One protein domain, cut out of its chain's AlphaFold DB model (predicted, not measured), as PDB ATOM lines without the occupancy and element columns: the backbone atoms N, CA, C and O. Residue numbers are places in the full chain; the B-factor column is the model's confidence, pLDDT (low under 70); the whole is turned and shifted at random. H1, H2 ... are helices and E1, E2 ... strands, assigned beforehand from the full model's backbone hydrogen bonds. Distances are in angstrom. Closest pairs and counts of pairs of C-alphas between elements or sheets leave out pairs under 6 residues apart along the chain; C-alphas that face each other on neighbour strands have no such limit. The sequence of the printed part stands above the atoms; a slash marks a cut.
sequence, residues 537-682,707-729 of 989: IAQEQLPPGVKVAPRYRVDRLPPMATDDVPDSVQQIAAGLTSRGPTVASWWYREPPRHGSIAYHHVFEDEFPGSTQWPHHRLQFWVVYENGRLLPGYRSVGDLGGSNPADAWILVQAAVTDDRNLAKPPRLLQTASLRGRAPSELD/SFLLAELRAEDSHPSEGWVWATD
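This is residues 537 to 682 and 707 to 729 of the 989 residues of an uncharacterized protein of Rhodopirellula solitaria (UniProt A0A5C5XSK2). Picture a long, strongly twisted ribbon of six strands, E5 E3 E7 E1 E8 E9, and a sheet of three, E2 E6 E4, partly face to face with it as a sandwich, with strands crossed at 77 degrees. H1 and H2 lie at the three-stranded sheet's end of the long axis; E8, E9 and the first residues of E1 make the other end. The printed part has 169 residues, with nine named strands and two named helices in the order E1 H1 H2 E2 E3 E4 E5 E6 E7 E8 E9; both sheets, in the orders given, are antiparallel. The class is mostly strand, though under half of the residues are in named elements. It is only just loose, close to compact, with a radius of gyration of the C-alphas of 18.8 A, and elongated, spanning 60 by 37 by 26 A.

Find C-alpha 546 at (-57.567, -9.003, -52.197); from there E1, residues 546 to 557, runs 32.4 A. Next come H1, residues 567 to 572, and H2, residues 574 to 577. E2 is residues 583 to 589, 20.0 A; E3 598 to 604, 19.0 A; E4 618 to 624, 20.1 A; E5 639 to 642, 9.3 A. E6, residues 647 to 654, runs 22.8 A, and E7, residues 667 to 672, 17.0 A. E8, residues 708 to 715, covers 23.0 A, and E9, residues 724 to 728, ends at C-alpha 728, (-40.311, -5.448, -41.983).

Look along E1 first: N 549 and O 712 of E8 are 3.0 A apart, and N 555 and O 669 of E7 2.8 A. E7 has E3 as its other neighbour, with N 603 and O 668 at 2.8 A; E3 in turn has the edge strand E5 as its other neighbour, with N 600 and O 640 at 3.0 A. E8 and E9 form a hairpin, N 709 and O 727 at 2.8 A. In the other sheet, inner strand E6 pairs with E2 at N 586 and O 651, 2.8 A, and with E4 at N 621 and O 650, 2.9 A. H1 is on this sheet at a height over the sheet of 9.7 A, its closest C-alphas to E4 being Val 569 and Val 623, 6.4 A. H2 only grazes it with residues 576 to 577. In H1 every O i to N i+4 pair is within hydrogen-bond range; H2 is too short for one.

The C-alphas of Pro 544 and Gly 580, the two farthest apart, are 60.2 A apart. Residues 683 to 706 are not printed; C-alphas 682 and 707 are 13.8 A apart across this cut. The links E3 to E4, E4 to E5 and E6 to E7 are long. Mean pLDDT of the printed part is 74.2; 60 residues are under 70, among them 537 to 546 and 713 to 724.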
ATOM      1  N   ILE A 537     -48.184 -14.261 -44.132       60.72
ATOM      2  CA  ILE A 537     -49.067 -14.276 -45.299       60.72
ATOM      3  C   ILE A 537     -48.214 -14.042 -46.538       60.72
ATOM      4  O   ILE A 537     -47.784 -12.921 -46.809       60.72
ATOM      5  N   ALA A 538     -48.010 -15.097 -47.321       59.06
ATOM      6  CA  ALA A 538     -47.529 -14.927 -48.685       59.06
ATOM      7  C   ALA A 538     -48.645 -14.298 -49.531       59.06
ATOM      8  O   ALA A 538     -49.813 -14.665 -49.392       59.06
ATOM      9  N   GLN A 539     -48.308 -13.378 -50.438       57.16
ATOM     10  CA  GLN A 539     -49.299 -12.713 -51.295       57.16
ATOM     11  C   GLN A 539     -50.112 -13.719 -52.140       57.16
ATOM     12  O   GLN A 539     -51.282 -13.486 -52.421       57.16
ATOM     13  N   GLU A 540     -49.521 -14.875 -52.460       54.34
ATOM     14  CA  GLU A 540     -50.157 -16.009 -53.149       54.34
ATOM     15  C   GLU A 540     -51.235 -16.731 -52.317       54.34
ATOM     16  O   GLU A 540     -52.057 -17.458 -52.870       54.34
ATOM     17  N   GLN A 541     -51.243 -16.546 -50.992       60.03
ATOM     18  CA  GLN A 541     -52.221 -17.128 -50.066       60.03
ATOM     19  C   GLN A 541     -53.394 -16.185 -49.766       60.03
ATOM     20  O   GLN A 541     -54.326 -16.572 -49.057       60.03
ATOM     21  N   LEU A 542     -53.365 -14.947 -50.275       63.66
ATOM     22  CA  LEU A 542     -54.505 -14.042 -50.164       63.66
ATOM     23  C   LEU A 542     -55.651 -14.535 -51.064       63.66
ATOM     24  O   LEU A 542     -55.396 -15.028 -52.167       63.66
ATOM     25  N   PRO A 543     -56.918 -14.400 -50.632       62.84
ATOM     26  CA  PRO A 543     -58.056 -14.725 -51.479       62.84
ATOM     27  C   PRO A 543     -57.985 -13.984 -52.828       62.84
ATOM     28  O   PRO A 543     -57.550 -12.825 -52.866       62.84
ATOM     29  N   PRO A 544     -58.436 -14.606 -53.935       61.00
ATOM     30  CA  PRO A 544     -58.515 -13.937 -55.230       61.00
ATOM     31  C   PRO A 544     -59.294 -12.618 -55.106       61.00
ATOM     32  O   PRO A 544     -60.424 -12.614 -54.624       61.00
ATOM     33  N   GLY A 545     -58.682 -11.507 -55.526       68.06
ATOM     34  CA  GLY A 545     -59.287 -10.169 -55.472       68.06
ATOM     35  C   GLY A 545     -58.928  -9.322 -54.243       68.06
ATOM     36  O   GLY A 545     -59.391  -8.185 -54.153       68.06
ATOM     37  N   VAL A 546     -58.088  -9.808 -53.318       68.31
ATOM     38  CA  VAL A 546     -57.567  -9.003 -52.197       68.31
ATOM     39  C   VAL A 546     -56.208  -8.387 -52.550       68.31
ATOM     40  O   VAL A 546     -55.267  -9.083 -52.925       68.31
ATOM     41  N   LYS A 547     -56.078  -7.062 -52.413       72.12
ATOM     42  CA  LYS A 547     -54.843  -6.297 -52.649       72.12
ATOM     43  C   LYS A 547     -54.294  -5.738 -51.342       72.12
ATOM     44  O   LYS A 547     -55.029  -5.132 -50.566       72.12
ATOM     45  N   VAL A 548     -52.982  -5.879 -51.147       73.38
ATOM     46  CA  VAL A 548     -52.240  -5.211 -50.070       73.38
ATOM     47  C   VAL A 548     -51.872  -3.807 -50.539       73.38
ATOM     48  O   VAL A 548     -51.142  -3.645 -51.519       73.38
ATOM     49  N   ALA A 549     -52.386  -2.788 -49.857       72.31
ATOM     50  CA  ALA A 549     -52.035  -1.400 -50.120       72.31
ATOM     51  C   ALA A 549     -51.180  -0.878 -48.955       72.31
ATOM     52  O   ALA A 549     -51.749  -0.555 -47.911       72.31
ATOM     53  N   PRO A 550     -49.841  -0.788 -49.093       72.00
ATOM     54  CA  PRO A 550     -49.006  -0.143 -48.085       72.00
ATOM     55  C   PRO A 550     -49.438   1.309 -47.935       72.00
ATOM     56  O   PRO A 550     -49.705   2.010 -48.917       72.00
ATOM     57  N   ARG A 551     -49.542   1.744 -46.687       71.50
ATOM     58  CA  ARG A 551     -50.010   3.088 -46.362       71.50
ATOM     59  C   ARG A 551     -48.978   3.868 -45.582       71.50
ATOM     60  O   ARG A 551     -48.777   5.046 -45.882       71.50
ATOM     61  N   TYR A 552     -48.309   3.206 -44.642       73.94
ATOM     62  CA  TYR A 552     -47.395   3.863 -43.725       73.94
ATOM     63  C   TYR A 552     -46.102   3.096 -43.578       73.94
ATOM     64  O   TYR A 552     -46.081   1.866 -43.584       73.94
ATOM     65  N   ARG A 553     -45.040   3.862 -43.387       78.81
ATOM     66  CA  ARG A 553     -43.826   3.412 -42.735       78.81
ATOM     67  C   ARG A 553     -43.865   3.900 -41.294       78.81
ATOM     68  O   ARG A 553     -44.224   5.053 -41.050       78.81
ATOM     69  N   VAL A 554     -43.515   3.025 -40.366       78.81
ATOM     70  CA  VAL A 554     -43.381   3.335 -38.948       78.81
ATOM     71  C   VAL A 554     -41.935   3.089 -38.552       78.81
ATOM     72  O   VAL A 554     -41.414   1.984 -38.703       78.81
ATOM     73  N   ASP A 555     -41.282   4.136 -38.070       81.19
ATOM     74  CA  ASP A 555     -39.908   4.104 -37.589       81.19
ATOM     75  C   ASP A 555     -39.906   4.236 -36.062       81.19
ATOM     76  O   ASP A 555     -40.609   5.077 -35.506       81.19
ATOM     77  N   ARG A 556     -39.121   3.413 -35.364       82.88
ATOM     78  CA  ARG A 556     -38.843   3.628 -33.938       82.88
ATOM     79  C   ARG A 556     -37.753   4.684 -33.808       82.88
ATOM     80  O   ARG A 556     -36.733   4.586 -34.482       82.88
ATOM     81  N   LEU A 557     -37.961   5.664 -32.935       84.81
ATOM     82  CA  LEU A 557     -36.989   6.717 -32.665       84.81
ATOM     83  C   LEU A 557     -36.234   6.387 -31.370       84.81
ATOM     84  O   LEU A 557     -36.805   6.515 -30.282       84.81
ATOM     85  N   PRO A 558     -34.969   5.942 -31.447       86.62
ATOM     86  CA  PRO A 558     -34.162   5.745 -30.254       86.62
ATOM     87  C   PRO A 558     -33.787   7.103 -29.634       86.62
ATOM     88  O   PRO A 558     -33.521   8.058 -30.370       86.62
ATOM     89  N   PRO A 559     -33.749   7.209 -28.293       90.31
ATOM     90  CA  PRO A 559     -33.206   8.390 -27.640       90.31
ATOM     91  C   PRO A 559     -31.699   8.484 -27.902       90.31
ATOM     92  O   PRO A 559     -30.982   7.485 -27.840       90.31
ATOM     93  N   MET A 560     -31.227   9.697 -28.160       92.94
ATOM     94  CA  MET A 560     -29.827  10.034 -28.401       92.94
ATOM     95  C   MET A 560     -29.224  10.662 -27.143       92.94
ATOM     96  O   MET A 560     -29.906  11.410 -26.432       92.94
ATOM     97  N   ALA A 561     -27.951  10.378 -26.857       92.25
ATOM     98  CA  ALA A 561     -27.243  11.092 -25.802       92.25
ATOM     99  C   ALA A 561     -27.010  12.544 -26.235       92.25
ATOM    100  O   ALA A 561     -26.799  12.814 -27.414       92.25
ATOM    101  N   THR A 562     -27.029  13.486 -25.289       91.25
ATOM    102  CA  THR A 562     -26.781  14.904 -25.596       91.25
ATOM    103  C   THR A 562     -25.420  15.109 -26.262       91.25
ATOM    104  O   THR A 562     -25.331  15.893 -27.196       91.25
ATOM    105  N   ASP A 563     -24.395  14.351 -25.858       90.50
ATOM    106  CA  ASP A 563     -23.046  14.418 -26.438       90.50
ATOM    107  C   ASP A 563     -22.991  13.953 -27.909       90.50
ATOM    108  O   ASP A 563     -22.062  14.311 -28.629       90.50
ATOM    109  N   ASP A 564     -23.994  13.194 -28.375       89.25
ATOM    110  CA  ASP A 564     -24.119  12.771 -29.779       89.25
ATOM    111  C   ASP A 564     -24.853  13.814 -30.644       89.25
ATOM    112  O   ASP A 564     -24.927  13.675 -31.870       89.25
ATOM    113  N   VAL A 565     -25.437  14.848 -30.027       89.56
ATOM    114  CA  VAL A 565     -26.153  15.927 -30.719       89.56
ATOM    115  C   VAL A 565     -25.145  16.996 -31.147       89.56
ATOM    116  O   VAL A 565     -24.409  17.494 -30.296       89.56
ATOM    117  N   PRO A 566     -25.125  17.432 -32.419       87.62
ATOM    118  CA  PRO A 566     -24.198  18.465 -32.872       87.62
ATOM    119  C   PRO A 566     -24.298  19.759 -32.054       87.62
ATOM    120  O   PRO A 566     -25.400  20.241 -31.781       87.62
ATOM    121  N   ASP A 567     -23.157  20.385 -31.747       83.69
ATOM    122  CA  ASP A 567     -23.098  21.647 -30.991       83.69
ATOM    123  C   ASP A 567     -23.990  22.737 -31.597       83.69
ATOM    124  O   ASP A 567     -24.631  23.496 -30.872       83.69
ATOM    125  N   SER A 568     -24.088  22.798 -32.931       79.38
ATOM    126  CA  SER A 568     -24.967  23.747 -33.620       79.38
ATOM    127  C   SER A 568     -26.433  23.559 -33.227       79.38
ATOM    128  O   SER A 568     -27.121  24.542 -32.967       79.38
ATOM    129  N   VAL A 569     -26.905  22.315 -33.133       86.88
ATOM    130  CA  VAL A 569     -28.273  21.961 -32.727       86.88
ATOM    131  C   VAL A 569     -28.499  22.305 -31.259       86.88
ATOM    132  O   VAL A 569     -29.510  22.927 -30.922       86.88
ATOM    133  N   GLN A 570     -27.544  21.964 -30.391       89.75
ATOM    134  CA  GLN A 570     -27.622  22.280 -28.964       89.75
ATOM    135  C   GLN A 570     -27.672  23.794 -28.716       89.75
ATOM    136  O   GLN A 570     -28.478  24.263 -27.913       89.75
ATOM    137  N   GLN A 571     -26.859  24.570 -29.439       84.31
ATOM    138  CA  GLN A 571     -26.818  26.030 -29.340       84.31
ATOM    139  C   GLN A 571     -28.152  26.673 -29.735       84.31
ATOM    140  O   GLN A 571     -28.652  27.511 -28.981       84.31
ATOM    141  N   ILE A 572     -28.746  26.242 -30.858       84.38
ATOM    142  CA  ILE A 572     -30.060  26.708 -31.344       84.38
ATOM    143  C   ILE A 572     -31.158  26.414 -30.317       84.38
ATOM    144  O   ILE A 572     -32.049  27.231 -30.090       84.38
ATOM    145  N   ALA A 573     -31.106  25.232 -29.699       89.38
ATOM    146  CA  ALA A 573     -32.106  24.774 -28.744       89.38
ATOM    147  C   ALA A 573     -31.828  25.197 -27.296       89.38
ATOM    148  O   ALA A 573     -32.587  24.828 -26.402       89.38
ATOM    149  N   ALA A 574     -30.778  25.975 -27.035       86.38
ATOM    150  CA  ALA A 574     -30.353  26.290 -25.676       86.38
ATOM    151  C   ALA A 574     -31.434  27.002 -24.848       86.38
ATOM    152  O   ALA A 574     -31.582  26.730 -23.658       86.38
ATOM    153  N   GLY A 575     -32.231  27.880 -25.468       83.25
ATOM    154  CA  GLY A 575     -33.378  28.519 -24.807       83.25
ATOM    155  C   GLY A 575     -34.502  27.537 -24.440       83.25
ATOM    156  O   GLY A 575     -35.300  27.809 -23.550       83.25
ATOM    157  N   LEU A 576     -34.561  26.376 -25.099       88.88
ATOM    158  CA  LEU A 576     -35.518  25.308 -24.809       88.88
ATOM    159  C   LEU A 576     -34.980  24.348 -23.745       88.88
ATOM    160  O   LEU A 576     -35.734  23.922 -22.875       88.88
ATOM    161  N   THR A 577     -33.687  24.020 -23.779       89.94
ATOM    162  CA  THR A 577     -33.057  23.083 -22.833       89.94
ATOM    163  C   THR A 577     -32.740  23.710 -21.471       89.94
ATOM    164  O   THR A 577     -32.538  22.983 -20.503       89.94
ATOM    165  N   SER A 578     -32.763  25.042 -21.357       84.44
ATOM    166  CA  SER A 578     -32.502  25.792 -20.113       84.44
ATOM    167  C   SER A 578     -33.757  26.160 -19.302       84.44
ATOM    168  O   SER A 578     -33.695  26.990 -18.397       84.44
ATOM    169  N   ARG A 579     -34.903  25.519 -19.565       84.81
ATOM    170  CA  ARG A 579     -36.210  25.840 -18.947       84.81
ATOM    171  C   ARG A 579     -36.363  25.480 -17.462       84.81
ATOM    172  O   ARG A 579     -37.426  25.698 -16.888       84.81
ATOM    173  N   GLY A 580     -35.302  24.998 -16.822       85.06
ATOM    174  CA  GLY A 580     -35.274  24.690 -15.395       85.06
ATOM    175  C   GLY A 580     -35.732  23.265 -15.053       85.06
ATOM    176  O   GLY A 580     -35.989  22.458 -15.943       85.06
ATOM    177  N   PRO A 581     -35.807  22.932 -13.753       86.75
ATOM    178  CA  PRO A 581     -35.972  21.555 -13.277       86.75
ATOM    179  C   PRO A 581     -37.379  20.977 -13.479       86.75
ATOM    180  O   PRO A 581     -37.546  19.761 -13.447       86.75
ATOM    181  N   THR A 582     -38.389  21.819 -13.715       90.06
ATOM    182  CA  THR A 582     -39.767  21.382 -14.002       90.06
ATOM    183  C   THR A 582     -39.951  20.901 -15.444       90.06
ATOM    184  O   THR A 582     -41.046  20.483 -15.819       90.06
ATOM    185  N   VAL A 583     -38.891  20.941 -16.261       92.12
ATOM    186  CA  VAL A 583     -38.893  20.487 -17.652       92.12
ATOM    187  C   VAL A 583     -37.770  19.479 -17.875       92.12
ATOM    188  O   VAL A 583     -36.589  19.815 -17.827       92.12
ATOM    189  N   ALA A 584     -38.134  18.241 -18.197       92.00
ATOM    190  CA  ALA A 584     -37.190  17.242 -18.688       92.00
ATOM    191  C   ALA A 584     -37.092  17.327 -20.215       92.00
ATOM    192  O   ALA A 584     -38.077  17.657 -20.873       92.00
ATOM    193  N   SER A 585     -35.916  17.058 -20.783       93.06
ATOM    194  CA  SER A 585     -35.672  17.139 -22.229       93.06
ATOM    195  C   SER A 585     -34.851  15.948 -22.720       93.06
ATOM    196  O   SER A 585     -33.894  15.547 -22.060       93.06
ATOM    197  N   TRP A 586     -35.198  15.411 -23.890       93.94
ATOM    198  CA  TRP A 586     -34.494  14.301 -24.534       93.94
ATOM    199  C   TRP A 586     -34.413  14.505 -26.043       93.94
ATOM    200  O   TRP A 586     -35.320  15.069 -26.657       93.94
ATOM    201  N   TRP A 587     -33.337  13.995 -26.631       94.62
ATOM    202  CA  TRP A 587     -33.059  14.112 -28.054       94.62
ATOM    203  C   TRP A 587     -33.377  12.827 -28.797       94.62
ATOM    204  O   TRP A 587     -33.125  11.733 -28.300       94.62
ATOM    205  N   TYR A 588     -33.889  12.974 -30.012       92.50
ATOM    206  CA  TYR A 588     -34.102  11.893 -30.965       92.50
ATOM    207  C   TYR A 588     -33.644  12.377 -32.332       92.50
ATOM    208  O   TYR A 588     -33.767  13.560 -32.655       92.50
ATOM    209  N   ARG A 589     -33.130  11.458 -33.145       87.38
ATOM    210  CA  ARG A 589     -32.744  11.754 -34.521       87.38
ATOM    211  C   ARG A 589     -33.822  11.261 -35.470       87.38
ATOM    212  O   ARG A 589     -34.262  10.118 -35.357       87.38
ATOM    213  N   GLU A 590     -34.240  12.114 -36.397       80.56
ATOM    214  CA  GLU A 590     -35.150  11.682 -37.449       80.56
ATOM    215  C   GLU A 590     -34.419  10.736 -38.426       80.56
ATOM    216  O   GLU A 590     -33.268  10.999 -38.787       80.56
ATOM    217  N   PRO A 591     -35.036   9.622 -38.862       74.62
ATOM    218  CA  PRO A 591     -34.460   8.769 -39.889       74.62
ATOM    219  C   PRO A 591     -34.327   9.544 -41.210       74.62
ATOM    220  O   PRO A 591     -35.296  10.185 -41.632       74.62
ATOM    221  N   PRO A 592     -33.183   9.448 -41.913       65.75
ATOM    222  CA  PRO A 592     -33.000  10.127 -43.188       65.75
ATOM    223  C   PRO A 592     -34.005   9.604 -44.219       65.75
ATOM    224  O   PRO A 592     -34.231   8.397 -44.341       65.75
ATOM    225  N   ARG A 593     -34.622  10.510 -44.984       64.50
ATOM    226  CA  ARG A 593     -35.517  10.166 -46.100       64.50
ATOM    227  C   ARG A 593     -35.284  11.131 -47.261       64.50
ATOM    228  O   ARG A 593     -35.040  12.310 -47.046       64.50
ATOM    229  N   HIS A 594     -35.395  10.648 -48.494       50.78
ATOM    230  CA  HIS A 594     -35.274  11.492 -49.684       50.78
ATOM    231  C   HIS A 594     -36.648  12.056 -50.093       50.78
ATOM    232  O   HIS A 594     -37.613  11.300 -50.213       50.78
ATOM    233  N   GLY A 595     -36.755  13.367 -50.348       49.94
ATOM    234  CA  GLY A 595     -37.954  13.978 -50.945       49.94
ATOM    235  C   GLY A 595     -38.417  15.295 -50.311       49.94
ATOM    236  O   GLY A 595     -37.786  15.850 -49.425       49.94
ATOM    237  N   SER A 596     -39.541  15.835 -50.800       44.69
ATOM    238  CA  SER A 596     -40.156  17.052 -50.242       44.69
ATOM    239  C   SER A 596     -40.697  16.811 -48.833       44.69
ATOM    240  O   SER A 596     -41.290  15.754 -48.635       44.69
ATOM    241  N   ILE A 597     -40.578  17.817 -47.945       51.78
ATOM    242  CA  ILE A 597     -41.149  17.916 -46.579       51.78
ATOM    243  C   ILE A 597     -42.140  16.784 -46.287       51.78
ATOM    244  O   ILE A 597     -43.289  16.817 -46.743       51.78
ATOM    245  N   ALA A 598     -41.676  15.774 -45.554       53.16
ATOM    246  CA  ALA A 598     -42.521  14.672 -45.142       53.16
ATOM    247  C   ALA A 598     -43.303  15.126 -43.911       53.16
ATOM    248  O   ALA A 598     -42.745  15.387 -42.845       53.16
ATOM    249  N   TYR A 599     -44.617  15.241 -44.075       57.91
ATOM    250  CA  TYR A 599     -45.524  15.319 -42.946       57.91
ATOM    251  C   TYR A 599     -45.449  13.992 -42.191       57.91
ATOM    252  O   TYR A 599     -45.778  12.944 -42.755       57.91
ATOM    253  N   HIS A 600     -45.003  14.044 -40.945       69.12
ATOM    254  CA  HIS A 600     -44.908  12.886 -40.074       69.12
ATOM    255  C   HIS A 600     -45.567  13.171 -38.727       69.12
ATOM    256  O   HIS A 600     -45.737  14.323 -38.327       69.12
ATOM    257  N   HIS A 601     -45.915  12.102 -38.026       73.12
ATOM    258  CA  HIS A 601     -46.436  12.170 -36.669       73.12
ATOM    259  C   HIS A 601     -45.465  11.463 -35.737       73.12
ATOM    260  O   HIS A 601     -44.965  10.393 -36.084       73.12
ATOM    261  N   VAL A 602     -45.208  12.056 -34.575       78.81
ATOM    262  CA  VAL A 602     -44.419  11.444 -33.501       78.81
ATOM    263  C   VAL A 602     -45.385  10.970 -32.428       78.81
ATOM    264  O   VAL A 602     -46.142  11.783 -31.917       78.81
ATOM    265  N   PHE A 603     -45.364   9.695 -32.071       79.56
ATOM    266  CA  PHE A 603     -46.213   9.101 -31.040       79.56
ATOM    267  C   PHE A 603     -45.361   8.512 -29.929       79.56
ATOM    268  O   PHE A 603     -44.219   8.127 -30.171       79.56
ATOM    269  N   GLU A 604     -45.919   8.396 -28.728       80.19
ATOM    270  CA  GLU A 604     -45.312   7.551 -27.708       80.19
ATOM    271  C   GLU A 604     -45.535   6.073 -28.052       80.19
ATOM    272  O   GLU A 604     -46.581   5.671 -28.563       80.19
ATOM    273  N   ASP A 605     -44.513   5.270 -27.798       76.88
ATOM    274  CA  ASP A 605     -44.529   3.837 -27.982       76.88
ATOM    275  C   ASP A 605     -45.207   3.149 -26.786       76.88
ATOM    276  O   ASP A 605     -44.676   3.082 -25.669       76.88
ATOM    277  N   GLU A 606     -46.393   2.607 -27.042       66.06
ATOM    278  CA  GLU A 606     -47.252   1.994 -26.034       66.06
ATOM    279  C   GLU A 606     -46.932   0.513 -25.749       66.06
ATOM    280  O   GLU A 606     -47.695  -0.143 -25.035       66.06
ATOM    281  N   PHE A 607     -45.827  -0.042 -26.274       61.75
ATOM    282  CA  PHE A 607     -45.476  -1.450 -26.039       61.75
ATOM    283  C   PHE A 607     -45.190  -1.769 -24.549       61.75
ATOM    284  O   PHE A 607     -44.671  -0.932 -23.803       61.75
ATOM    285  N   PRO A 608     -45.473  -3.008 -24.092       53.00
ATOM    286  CA  PRO A 608     -45.349  -3.408 -22.689       53.00
ATOM    287  C   PRO A 608     -43.955  -3.154 -22.104       53.00
ATOM    288  O   PRO A 608     -42.938  -3.548 -22.677       53.00
ATOM    289  N   GLY A 609     -43.909  -2.539 -20.920       60.31
ATOM    290  CA  GLY A 609     -42.670  -2.268 -20.184       60.31
ATOM    291  C   GLY A 609     -42.053  -0.885 -20.423       60.31
ATOM    292  O   GLY A 609     -41.030  -0.584 -19.801       60.31
ATOM    293  N   SER A 610     -42.650  -0.036 -21.269       62.09
ATOM    294  CA  SER A 610     -42.326   1.396 -21.324       62.09
ATOM    295  C   SER A 610     -43.022   2.165 -20.191       62.09
ATOM    296  O   SER A 610     -44.132   1.836 -19.770       62.09
ATOM    297  N   THR A 611     -42.349   3.185 -19.652       67.50
ATOM    298  CA  THR A 611     -42.998   4.184 -18.795       67.50
ATOM    299  C   THR A 611     -43.789   5.103 -19.718       67.50
ATOM    300  O   THR A 611     -43.165   5.858 -20.456       67.50
ATOM    301  N   GLN A 612     -45.119   5.007 -19.704       74.88
ATOM    302  CA  GLN A 612     -45.974   5.890 -20.497       74.88
ATOM    303  C   GLN A 612     -46.103   7.249 -19.819       74.88
ATOM    304  O   GLN A 612     -46.421   7.340 -18.628       74.88
ATOM    305  N   TRP A 613     -45.870   8.297 -20.591       80.69
ATOM    306  CA  TRP A 613     -46.104   9.663 -20.183       80.69
ATOM    307  C   TRP A 613     -47.533  10.072 -20.547       80.69
ATOM    308  O   TRP A 613     -48.005   9.817 -21.653       80.69
ATOM    309  N   PRO A 614     -48.250  10.771 -19.655       79.56
ATOM    310  CA  PRO A 614     -49.512  11.381 -20.043       79.56
ATOM    311  C   PRO A 614     -49.291  12.365 -21.202       79.56
ATOM    312  O   PRO A 614     -48.427  13.240 -21.112       79.56
ATOM    313  N   HIS A 615     -50.087  12.261 -22.270       74.62
ATOM    314  CA  HIS A 615     -49.915  13.057 -23.497       74.62
ATOM    315  C   HIS A 615     -49.901  14.565 -23.229       74.62
ATOM    316  O   HIS A 615     -49.088  15.286 -23.796       74.62
ATOM    317  N   HIS A 616     -50.736  15.035 -22.297       80.69
ATOM    318  CA  HIS A 616     -50.831  16.438 -21.886       80.69
ATOM    319  C   HIS A 616     -49.580  16.975 -21.170       80.69
ATOM    320  O   HIS A 616     -49.530  18.156 -20.832       80.69
ATOM    321  N   ARG A 617     -48.584  16.122 -20.898       88.38
ATOM    322  CA  ARG A 617     -47.297  16.512 -20.313       88.38
ATOM    323  C   ARG A 617     -46.176  16.592 -21.335       88.38
ATOM    324  O   ARG A 617     -45.144  17.166 -21.006       88.38
ATOM    325  N   LEU A 618     -46.354  16.031 -22.530       88.19
ATOM    326  CA  LEU A 618     -45.317  15.974 -23.553       88.19
ATOM    327  C   LEU A 618     -45.505  17.065 -24.606       88.19
ATOM    328  O   LEU A 618     -46.605  17.320 -25.090       88.19
ATOM    329  N   GLN A 619     -44.391  17.641 -25.034       90.31
ATOM    330  CA  GLN A 619     -44.296  18.415 -26.263       90.31
ATOM    331  C   GLN A 619     -42.999  18.073 -26.988       90.31
ATOM    332  O   GLN A 619     -42.078  17.515 -26.399       90.31
ATOM    333  N   PHE A 620     -42.886  18.449 -28.251       90.56
ATOM    334  CA  PHE A 620     -41.641  18.351 -28.982       90.56
ATOM    335  C   PHE A 620     -41.395  19.560 -29.878       90.56
ATOM    336  O   PHE A 620     -42.312  20.297 -30.250       90.56
ATOM    337  N   TRP A 621     -40.126  19.733 -30.223       89.81
ATOM    338  CA  TRP A 621     -39.620  20.708 -31.176       89.81
ATOM    339  C   TRP A 621     -38.803  19.996 -32.244       89.81
ATOM    340  O   TRP A 621     -38.195  18.962 -31.974       89.81
ATOM    341  N   VAL A 622     -38.760  20.576 -33.441       87.19
ATOM    342  CA  VAL A 622     -37.885  20.108 -34.519       87.19
ATOM    343  C   VAL A 622     -36.802  21.151 -34.747       87.19
ATOM    344  O   VAL A 622     -37.094  22.300 -35.099       87.19
ATOM    345  N   VAL A 623     -35.561  20.738 -34.528       87.38
ATOM    346  CA  VAL A 623     -34.349  21.550 -34.630       87.38
ATOM    347  C   VAL A 623     -33.514  21.007 -35.776       87.38
ATOM    348  O   VAL A 623     -33.316  19.804 -35.884       87.38
ATOM    349  N   TYR A 624     -33.018  21.881 -36.640       83.50
ATOM    350  CA  TYR A 624     -32.194  21.482 -37.771       83.50
ATOM    351  C   TYR A 624     -30.740  21.856 -37.533       83.50
ATOM    352  O   TYR A 624     -30.451  22.956 -37.054       83.50
ATOM    353  N   GLU A 625     -29.822  21.007 -37.990       81.38
ATOM    354  CA  GLU A 625     -28.374  21.275 -37.936       81.38
ATOM    355  C   GLU A 625     -27.985  22.596 -38.617       81.38
ATOM    356  O   GLU A 625     -26.975  23.226 -38.288       81.38
ATOM    357  N   ASN A 626     -28.835  23.062 -39.534       73.88
ATOM    358  CA  ASN A 626     -28.604  24.258 -40.318       73.88
ATOM    359  C   ASN A 626     -28.819  25.592 -39.598       73.88
ATOM    360  O   ASN A 626     -28.468  26.622 -40.175       73.88
ATOM    361  N   GLY A 627     -29.346  25.614 -38.373       77.19
ATOM    362  CA  GLY A 627     -29.713  26.865 -37.694       77.19
ATOM    363  C   GLY A 627     -31.213  27.052 -37.500       77.19
ATOM    364  O   GLY A 627     -31.623  28.002 -36.838       77.19
ATOM    365  N   ARG A 628     -32.052  26.209 -38.114       80.06
ATOM    366  CA  ARG A 628     -33.505  26.394 -38.075       80.06
ATOM    367  C   ARG A 628     -34.139  25.742 -36.868       80.06
ATOM    368  O   ARG A 628     -33.817  24.618 -36.501       80.06
ATOM    369  N   LEU A 629     -35.144  26.432 -36.357       84.00
ATOM    370  CA  LEU A 629     -36.116  25.901 -35.419       84.00
ATOM    371  C   LEU A 629     -37.491  25.988 -36.085       84.00
ATOM    372  O   LEU A 629     -37.872  27.051 -36.596       84.00
ATOM    373  N   LEU A 630     -38.219  24.872 -36.126       80.50
ATOM    374  CA  LEU A 630     -39.614  24.895 -36.557       80.50
ATOM    375  C   LEU A 630     -40.427  25.656 -35.493       80.50
ATOM    376  O   LEU A 630     -40.360  25.280 -34.324       80.50
ATOM    377  N   PRO A 631     -41.159  26.727 -35.853       73.19
ATOM    378  CA  PRO A 631     -41.805  27.581 -34.862       73.19
ATOM    379  C   PRO A 631     -42.997  26.901 -34.182       73.19
ATOM    380  O   PRO A 631     -43.787  26.182 -34.819       73.19
ATOM    381  N   GLY A 632     -43.154  27.240 -32.900       76.06
ATOM    382  CA  GLY A 632     -44.182  26.717 -32.010       76.06
ATOM    383  C   GLY A 632     -43.947  25.262 -31.615       76.06
ATOM    384  O   GLY A 632     -43.536  24.433 -32.430       76.06
ATOM    385  N   TYR A 633     -44.279  24.942 -30.368       81.00
ATOM    386  CA  TYR A 633     -44.261  23.567 -29.893       81.00
ATOM    387  C   TYR A 633     -45.239  22.692 -30.695       81.00
ATOM    388  O   TYR A 633     -46.134  23.165 -31.413       81.00
ATOM    389  N   ARG A 634     -45.055  21.384 -30.569       83.69
ATOM    390  CA  ARG A 634     -45.967  20.361 -31.068       83.69
ATOM    391  C   ARG A 634     -46.293  19.410 -29.931       83.69
ATOM    392  O   ARG A 634     -45.401  19.040 -29.174       83.69
ATOM    393  N   SER A 635     -47.548  19.028 -29.781       81.06
ATOM    394  CA  SER A 635     -47.919  17.937 -28.880       81.06
ATOM    395  C   SER A 635     -47.486  16.615 -29.501       81.06
ATOM    396  O   SER A 635     -47.508  16.466 -30.722       81.06
ATOM    397  N   VAL A 636     -47.113  15.626 -28.693       78.44
ATOM    398  CA  VAL A 636     -46.905  14.266 -29.216       78.44
ATOM    399  C   VAL A 636     -48.220  13.783 -29.850       78.44
ATOM    400  O   VAL A 636     -49.282  13.860 -29.237       78.44
ATOM    401  N   GLY A 637     -48.148  13.357 -31.109       70.31
ATOM    402  CA  GLY A 637     -49.259  13.057 -32.018       70.31
ATOM    403  C   GLY A 637     -49.448  14.100 -33.131       70.31
ATOM    404  O   GLY A 637     -50.038  13.793 -34.173       70.31
ATOM    405  N   ASP A 638     -48.918  15.317 -32.959       68.38
ATOM    406  CA  ASP A 638     -49.041  16.393 -33.942       68.38
ATOM    407  C   ASP A 638     -48.281  16.094 -35.231       68.38
ATOM    408  O   ASP A 638     -47.256  15.408 -35.262       68.38
ATOM    409  N   LEU A 639     -48.774  16.705 -36.310       62.50
ATOM    410  CA  LEU A 639     -48.120  16.682 -37.600       62.50
ATOM    411  C   LEU A 639     -46.922  17.642 -37.598       62.50
ATOM    412  O   LEU A 639     -47.071  18.864 -37.718       62.50
ATOM    413  N   GLY A 640     -45.724  17.078 -37.493       62.00
ATOM    414  CA  GLY A 640     -44.475  17.765 -37.778       62.00
ATOM    415  C   GLY A 640     -44.229  17.752 -39.283       62.00
ATOM    416  O   GLY A 640     -44.113  16.696 -39.897       62.00
ATOM    417  N   GLY A 641     -44.171  18.918 -39.922       62.16
ATOM    418  CA  GLY A 641     -43.529  19.009 -41.230       62.16
ATOM    419  C   GLY A 641     -42.033  19.138 -40.997       62.16
ATOM    420  O   GLY A 641     -41.612  20.189 -40.512       62.16
ATOM    421  N   SER A 642     -41.244  18.115 -41.329       58.50
ATOM    422  CA  SER A 642     -39.786  18.238 -41.318       58.50
ATOM    423  C   SER A 642     -39.145  17.952 -42.660       58.50
ATOM    424  O   SER A 642     -39.724  17.327 -43.555       58.50
ATOM    425  N   ASN A 643     -37.923  18.461 -42.786       61.47
ATOM    426  CA  ASN A 643     -36.966  17.952 -43.746       61.47
ATOM    427  C   ASN A 643     -36.113  16.843 -43.084       61.47
ATOM    428  O   ASN A 643     -35.300  17.169 -42.220       61.47
ATOM    429  N   PRO A 644     -36.299  15.567 -43.450       55.78
ATOM    430  CA  PRO A 644     -35.852  14.427 -42.645       55.78
ATOM    431  C   PRO A 644     -34.336  14.176 -42.596       55.78
ATOM    432  O   PRO A 644     -33.898  13.418 -41.741       55.78
ATOM    433  N   ALA A 645     -33.515  14.767 -43.473       57.81
ATOM    434  CA  ALA A 645     -32.080  14.448 -43.508       57.81
ATOM    435  C   ALA A 645     -31.267  15.041 -42.330       57.81
ATOM    436  O   ALA A 645     -30.324  14.399 -41.875       57.81
ATOM    437  N   ASP A 646     -31.687  16.195 -41.785       68.06
ATOM    438  CA  ASP A 646     -30.923  16.975 -40.785       68.06
ATOM    439  C   ASP A 646     -31.772  17.387 -39.563       68.06
ATOM    440  O   ASP A 646     -31.474  18.372 -38.875       68.06
ATOM    441  N   ALA A 647     -32.891  16.699 -39.333       81.12
ATOM    442  CA  ALA A 647     -33.835  17.038 -38.279       81.12
ATOM    443  C   ALA A 647     -33.548  16.270 -36.981       81.12
ATOM    444  O   ALA A 647     -33.475  15.040 -36.935       81.12
ATOM    445  N   TRP A 648     -33.454  17.032 -35.901       89.31
ATOM    446  CA  TRP A 648     -33.393  16.565 -34.529       89.31
ATOM    447  C   TRP A 648     -34.705  16.896 -33.835       89.31
ATOM    448  O   TRP A 648     -35.235  18.002 -33.954       89.31
ATOM    449  N   ILE A 649     -35.236  15.933 -33.097       91.19
ATOM    450  CA  ILE A 649     -36.467  16.087 -32.335       91.19
ATOM    451  C   ILE A 649     -36.072  16.260 -30.870       91.19
ATOM    452  O   ILE A 649     -35.512  15.353 -30.256       91.19
ATOM    453  N   LEU A 650     -36.370  17.432 -30.314       93.50
ATOM    454  CA  LEU A 650     -36.244  17.707 -28.887       93.50
ATOM    455  C   LEU A 650     -37.599  17.469 -28.235       93.50
ATOM    456  O   LEU A 650     -38.495  18.305 -28.363       93.50
ATOM    457  N   VAL A 651     -37.761  16.350 -27.534       93.50
ATOM    458  CA  VAL A 651     -38.964  16.092 -26.736       93.50
ATOM    459  C   VAL A 651     -38.765  16.639 -25.339       93.50
ATOM    460  O   VAL A 651     -37.728  16.413 -24.723       93.50
ATOM    461  N   GLN A 652     -39.774  17.341 -24.844       93.31
ATOM    462  CA  GLN A 652     -39.795  17.916 -23.513       93.31
ATOM    463  C   GLN A 652     -41.018  17.434 -22.746       93.31
ATOM    464  O   GLN A 652     -42.096  17.282 -23.324       93.31
ATOM    465  N   ALA A 653     -40.857  17.239 -21.443       91.88
ATOM    466  CA  ALA A 653     -41.953  16.882 -20.561       91.88
ATOM    467  C   ALA A 653     -42.044  17.803 -19.350       91.88
ATOM    468  O   ALA A 653     -41.025  18.148 -18.753       91.88
ATOM    469  N   ALA A 654     -43.270  18.134 -18.956       92.12
ATOM    470  CA  ALA A 654     -43.550  18.761 -17.672       92.12
ATOM    471  C   ALA A 654     -43.381  17.743 -16.528       92.12
ATOM    472  O   ALA A 654     -44.074  16.722 -16.482       92.12
ATOM    473  N   VAL A 655     -42.468  18.031 -15.602       89.94
ATOM    474  CA  VAL A 655     -42.161  17.200 -14.429       89.94
ATOM    475  C   VAL A 655     -42.961  17.709 -13.234       89.94
ATOM    476  O   VAL A 655     -42.886  18.887 -12.895       89.94
ATOM    477  N   THR A 656     -43.736  16.830 -12.596       81.56
ATOM    478  CA  THR A 656     -44.595  17.190 -11.448       81.56
ATOM    479  C   THR A 656     -44.286  16.393 -10.180       81.56
ATOM    480  O   THR A 656     -44.781  16.725  -9.105       81.56
ATOM    481  N   ASP A 657     -43.481  15.333 -10.285       74.62
ATOM    482  CA  ASP A 657     -43.245  14.369  -9.216       74.62
ATOM    483  C   ASP A 657     -41.923  13.597  -9.405       74.62
ATOM    484  O   ASP A 657     -41.637  13.052 -10.470       74.62
ATOM    485  N   ASP A 658     -41.122  13.517  -8.335       57.47
ATOM    486  CA  ASP A 658     -39.742  12.991  -8.362       57.47
ATOM    487  C   ASP A 658     -39.641  11.468  -8.543       57.47
ATOM    488  O   ASP A 658     -38.567  10.928  -8.817       57.47
ATOM    489  N   ARG A 659     -40.733  10.723  -8.330       52.84
ATOM    490  CA  ARG A 659     -40.629   9.291  -8.006       52.84
ATOM    491  C   ARG A 659     -40.379   8.359  -9.194       52.84
ATOM    492  O   ARG A 659     -40.116   7.195  -8.919       52.84
ATOM    493  N   ASN A 660     -40.407   8.810 -10.459       50.78
ATOM    494  CA  ASN A 660     -40.122   7.927 -11.613       50.78
ATOM    495  C   ASN A 660     -39.661   8.579 -12.948       50.78
ATOM    496  O   ASN A 660     -39.604   7.879 -13.959       50.78
ATOM    497  N   LEU A 661     -39.289   9.862 -13.020       57.41
ATOM    498  CA  LEU A 661     -39.246  10.591 -14.309       57.41
ATOM    499  C   LEU A 661     -37.845  10.967 -14.844       57.41
ATOM    500  O   LEU A 661     -37.633  12.080 -15.310       57.41
ATOM    501  N   ALA A 662     -36.896  10.021 -14.858       57.88
ATOM    502  CA  ALA A 662     -35.591  10.193 -15.529       57.88
ATOM    503  C   ALA A 662     -35.461   9.431 -16.867       57.88
ATOM    504  O   ALA A 662     -34.396   9.448 -17.484       57.88
ATOM    505  N   LYS A 663     -36.507   8.719 -17.310       79.06
ATOM    506  CA  LYS A 663     -36.435   7.883 -18.517       79.06
ATOM    507  C   LYS A 663     -37.035   8.599 -19.733       79.06
ATOM    508  O   LYS A 663     -38.170   9.065 -19.629       79.06
ATOM    509  N   PRO A 664     -36.314   8.650 -20.870       87.69
ATOM    510  CA  PRO A 664     -36.854   9.184 -22.116       87.69
ATOM    511  C   PRO A 664     -38.120   8.419 -22.536       87.69
ATOM    512  O   PRO A 664     -38.126   7.185 -22.415       87.69
ATOM    513  N   PRO A 665     -39.176   9.101 -23.027       86.44
ATOM    514  CA  PRO A 665     -40.300   8.420 -23.658       86.44
ATOM    515  C   PRO A 665     -39.799   7.607 -24.854       86.44
ATOM    516  O   PRO A 665     -38.907   8.021 -25.588       86.44
ATOM    517  N   ARG A 666     -40.355   6.422 -25.074       85.69
ATOM    518  CA  ARG A 666     -40.073   5.696 -26.318       85.69
ATOM    519  C   ARG A 666     -40.967   6.273 -27.397       85.69
ATOM    520  O   ARG A 666     -42.144   6.473 -27.130       85.69
ATOM    521  N   LEU A 667     -40.430   6.555 -28.580       84.75
ATOM    522  CA  LEU A 667     -41.183   7.249 -29.619       84.75
ATOM    523  C   LEU A 667     -41.249   6.440 -30.915       84.75
ATOM    524  O   LEU A 667     -40.305   5.747 -31.299       84.75
ATOM    525  N   LEU A 668     -42.377   6.573 -31.603       82.12
ATOM    526  CA  LEU A 668     -42.634   6.072 -32.945       82.12
ATOM    527  C   LEU A 668     -42.843   7.259 -33.878       82.12
ATOM    528  O   LEU A 668     -43.489   8.233 -33.503       82.12
ATOM    529  N   GLN A 669     -42.371   7.163 -35.112       80.94
ATOM    530  CA  GLN A 669     -42.660   8.127 -36.160       80.94
ATOM    531  C   GLN A 669     -43.407   7.439 -37.296       80.94
ATOM    532  O   GLN A 669     -42.922   6.448 -37.837       80.94
ATOM    533  N   THR A 670     -44.558   7.972 -37.705       76.00
ATOM    534  CA  THR A 670     -45.293   7.456 -38.870       76.00
ATOM    535  C   THR A 670     -45.127   8.376 -40.073       76.00
ATOM    536  O   THR A 670     -45.105   9.604 -39.951       76.00
ATOM    537  N   ALA A 671     -44.994   7.782 -41.257       74.38
ATOM    538  CA  ALA A 671     -44.861   8.490 -42.522       74.38
ATOM    539  C   ALA A 671     -45.718   7.849 -43.603       74.38
ATOM    540  O   ALA A 671     -45.689   6.635 -43.798       74.38
ATOM    541  N   SER A 672     -46.474   8.674 -44.325       70.69
ATOM    542  CA  SER A 672     -47.298   8.196 -45.432       70.69
ATOM    543  C   SER A 672     -46.429   7.767 -46.613       70.69
ATOM    544  O   SER A 672     -45.551   8.507 -47.056       70.69
ATOM    545  N   LEU A 673     -46.719   6.592 -47.164       69.75
ATOM    546  CA  LEU A 673     -46.082   6.088 -48.372       69.75
ATOM    547  C   LEU A 673     -46.914   6.444 -49.606       69.75
ATOM    548  O   LEU A 673     -48.106   6.146 -49.692       69.75
ATOM    549  N   ARG A 674     -46.263   7.061 -50.598       60.28
ATOM    550  CA  ARG A 674     -46.817   7.264 -51.944       60.28
ATOM    551  C   ARG A 674     -46.103   6.328 -52.917       60.28
ATOM    552  O   ARG A 674     -45.129   6.718 -53.544       60.28
ATOM    553  N   GLY A 675     -46.569   5.087 -53.031       56.12
ATOM    554  CA  GLY A 675     -45.985   4.101 -53.945       56.12
ATOM    555  C   GLY A 675     -46.549   2.695 -53.745       56.12
ATOM    556  O   GLY A 675     -47.246   2.438 -52.765       56.12
ATOM    557  N   ARG A 676     -46.269   1.780 -54.683       53.00
ATOM    558  CA  ARG A 676     -46.487   0.339 -54.473       53.00
ATOM    559  C   ARG A 676     -45.277  -0.221 -53.726       53.00
ATOM    560  O   ARG A 676     -44.153   0.017 -54.155       53.00
ATOM    561  N   ALA A 677     -45.509  -0.950 -52.637       59.56
ATOM    562  CA  ALA A 677     -44.460  -1.740 -51.997       59.56
ATOM    563  C   ALA A 677     -43.999  -2.847 -52.958       59.56
ATOM    564  O   ALA A 677     -44.788  -3.255 -53.822       59.56
ATOM    565  N   PRO A 678     -42.759  -3.345 -52.809       57.44
ATOM    566  CA  PRO A 678     -42.320  -4.543 -53.509       57.44
ATOM    567  C   PRO A 678     -43.343  -5.668 -53.316       57.44
ATOM    568  O   PRO A 678     -43.838  -5.887 -52.209       57.44
ATOM    569  N   SER A 679     -43.667  -6.387 -54.388       59.50
ATOM    570  CA  SER A 679     -44.551  -7.563 -54.331       59.50
ATOM    571  C   SER A 679     -43.967  -8.715 -53.500       59.50
ATOM    572  O   SER A 679     -44.676  -9.657 -53.181       59.50
ATOM    573  N   GLU A 680     -42.688  -8.630 -53.135       60.56
ATOM    574  CA  GLU A 680     -41.898  -9.702 -52.519       60.56
ATOM    575  C   GLU A 680     -41.748  -9.567 -50.990       60.56
ATOM    576  O   GLU A 680     -40.901 -10.224 -50.394       60.56
ATOM    577  N   LEU A 681     -42.530  -8.704 -50.331       70.75
ATOM    578  CA  LEU A 681     -42.436  -8.533 -48.876       70.75
ATOM    579  C   LEU A 681     -43.151  -9.646 -48.095       70.75
ATOM    580  O   LEU A 681     -44.296  -9.991 -48.389       70.75
ATOM    581  N   ASP A 682     -42.499 -10.117 -47.027       75.56
ATOM    582  CA  ASP A 682     -43.063 -11.037 -46.031       75.56
ATOM    583  C   ASP A 682     -44.054 -10.293 -45.112       75.56
ATOM    584  O   ASP A 682     -43.679  -9.769 -44.059       75.56
ATOM    585  N   SER A 707     -37.443  -0.300 -38.701       72.06
ATOM    586  CA  SER A 707     -38.604   0.228 -39.421       72.06
ATOM    587  C   SER A 707     -39.536  -0.885 -39.902       72.06
ATOM    588  O   SER A 707     -39.082  -1.942 -40.351       72.06
ATOM    589  N   PHE A 708     -40.843  -0.636 -39.879       74.31
ATOM    590  CA  PHE A 708     -41.844  -1.554 -40.420       74.31
ATOM    591  C   PHE A 708     -42.863  -0.831 -41.299       74.31
ATOM    592  O   PHE A 708     -43.109   0.368 -41.161       74.31
ATOM    593  N   LEU A 709     -43.451  -1.570 -42.232       75.31
ATOM    594  CA  LEU A 709     -44.503  -1.106 -43.124       75.31
ATOM    595  C   LEU A 709     -45.854  -1.576 -42.609       75.31
ATOM    596  O   LEU A 709     -45.994  -2.737 -42.238       75.31
ATOM    597  N   LEU A 710     -46.854  -0.699 -42.640       73.94
ATOM    598  CA  LEU A 710     -48.243  -1.005 -42.315       73.94
ATOM    599  C   LEU A 710     -49.102  -0.885 -43.580       73.94
ATOM    600  O   LEU A 710     -49.042   0.121 -44.302       73.94
ATOM    601  N   ALA A 711     -49.909  -1.910 -43.850       73.38
ATOM    602  CA  ALA A 711     -50.776  -1.970 -45.016       73.38
ATOM    603  C   ALA A 711     -52.212  -2.376 -44.674       73.38
ATOM    604  O   ALA A 711     -52.477  -3.180 -43.779       73.38
ATOM    605  N   GLU A 712     -53.129  -1.823 -45.463       71.94
ATOM    606  CA  GLU A 712     -54.555  -2.139 -45.459       71.94
ATOM    607  C   GLU A 712     -54.830  -3.240 -46.499       71.94
ATOM    608  O   GLU A 712     -54.323  -3.170 -47.628       71.94
ATOM    609  N   LEU A 713     -55.657  -4.230 -46.150       69.88
ATOM    610  CA  LEU A 713     -56.158  -5.241 -47.088       69.88
ATOM    611  C   LEU A 713     -57.443  -4.750 -47.770       69.88
ATOM    612  O   LEU A 713     -58.371  -4.326 -47.089       69.88
ATOM    613  N   ARG A 714     -57.527  -4.804 -49.107       64.81
ATOM    614  CA  ARG A 714     -58.693  -4.321 -49.883       64.81
ATOM    615  C   ARG A 714     -59.243  -5.363 -50.848       64.81
ATOM    616  O   ARG A 714     -58.475  -5.879 -51.651       64.81
ATOM    617  N   ALA A 715     -60.558  -5.577 -50.846       64.50
ATOM    618  CA  ALA A 715     -61.253  -6.338 -51.888       64.50
ATOM    619  C   ALA A 715     -61.411  -5.515 -53.188       64.50
ATOM    620  O   ALA A 715     -61.446  -4.284 -53.144       64.50
ATOM    621  N   GLU A 716     -61.508  -6.182 -54.343       59.25
ATOM    622  CA  GLU A 716     -61.563  -5.535 -55.666       59.25
ATOM    623  C   GLU A 716     -62.847  -4.725 -55.941       59.25
ATOM    624  O   GLU A 716     -62.748  -3.712 -56.630       59.25
ATOM    625  N   ASP A 717     -63.999  -5.088 -55.353       51.19
ATOM    626  CA  ASP A 717     -65.315  -4.571 -55.792       51.19
ATOM    627  C   ASP A 717     -66.211  -3.903 -54.717       51.19
ATOM    628  O   ASP A 717     -67.346  -3.536 -55.019       51.19
ATOM    629  N   SER A 718     -65.778  -3.689 -53.464       47.94
ATOM    630  CA  SER A 718     -66.584  -2.923 -52.479       47.94
ATOM    631  C   SER A 718     -65.781  -2.420 -51.265       47.94
ATOM    632  O   SER A 718     -64.564  -2.568 -51.225       47.94
ATOM    633  N   HIS A 719     -66.476  -1.717 -50.353       47.72
ATOM    634  CA  HIS A 719     -66.011  -0.933 -49.196       47.72
ATOM    635  C   HIS A 719     -64.719  -1.416 -48.485       47.72
ATOM    636  O   HIS A 719     -64.419  -2.605 -48.430       47.72
ATOM    637  N   PRO A 720     -63.943  -0.488 -47.892       41.81
ATOM    638  CA  PRO A 720     -62.619  -0.780 -47.350       41.81
ATOM    639  C   PRO A 720     -62.632  -1.681 -46.104       41.81
ATOM    640  O   PRO A 720     -62.896  -1.239 -44.986       41.81
ATOM    641  N   SER A 721     -62.196  -2.916 -46.347       50.59
ATOM    642  CA  SER A 721     -61.099  -3.638 -45.682       50.59
ATOM    643  C   SER A 721     -61.420  -4.879 -44.846       50.59
ATOM    644  O   SER A 721     -62.276  -4.883 -43.969       50.59
ATOM    645  N   GLU A 722     -60.634  -5.926 -45.118       53.84
ATOM    646  CA  GLU A 722     -60.492  -7.166 -44.349       53.84
ATOM    647  C   GLU A 722     -59.201  -7.087 -43.495       53.84
ATOM    648  O   GLU A 722     -58.274  -7.865 -43.678       53.84
ATOM    649  N   GLY A 723     -59.081  -6.115 -42.580       61.53
ATOM    650  CA  GLY A 723     -57.995  -6.064 -41.576       61.53
ATOM    651  C   GLY A 723     -56.649  -5.432 -41.992       61.53
ATOM    652  O   GLY A 723     -56.495  -4.880 -43.084       61.53
ATOM    653  N   TRP A 724     -55.671  -5.492 -41.072       65.94
ATOM    654  CA  TRP A 724     -54.335  -4.881 -41.181       65.94
ATOM    655  C   TRP A 724     -53.217  -5.928 -41.219       65.94
ATOM    656  O   TRP A 724     -53.257  -6.933 -40.502       65.94
ATOM    657  N   VAL A 725     -52.187  -5.653 -42.017       71.50
ATOM    658  CA  VAL A 725     -50.948  -6.439 -42.080       71.50
ATOM    659  C   VAL A 725     -49.735  -5.524 -41.953       71.50
ATOM    660  O   VAL A 725     -49.798  -4.341 -42.297       71.50
ATOM    661  N   TRP A 726     -48.622  -6.071 -41.480       74.38
ATOM    662  CA  TRP A 726     -47.347  -5.371 -41.392       74.38
ATOM    663  C   TRP A 726     -46.220  -6.193 -42.019       74.38
ATOM    664  O   TRP A 726     -46.339  -7.404 -42.154       74.38
ATOM    665  N   ALA A 727     -45.138  -5.548 -42.432       74.81
ATOM    666  CA  ALA A 727     -43.929  -6.217 -42.904       74.81
ATOM    667  C   ALA A 727     -42.708  -5.477 -42.360       74.81
ATOM    668  O   ALA A 727     -42.777  -4.275 -42.100       74.81
ATOM    669  N   THR A 728     -41.577  -6.163 -42.202       74.56
ATOM    670  CA  THR A 728     -40.311  -5.448 -41.983       74.56
ATOM    671  C   THR A 728     -40.018  -4.648 -43.247       74.56
ATOM    672  O   THR A 728     -40.086  -5.219 -44.333       74.56
ATOM    673  N   ASP A 729     -39.726  -3.351 -43.126       68.25
ATOM    674  CA  ASP A 729     -39.258  -2.575 -44.276       68.25
ATOM    675  C   ASP A 729     -37.864  -3.124 -44.614       68.25
ATOM    676  O   ASP A 729     -36.956  -2.968 -43.782       68.25
TER     677      ASP A 729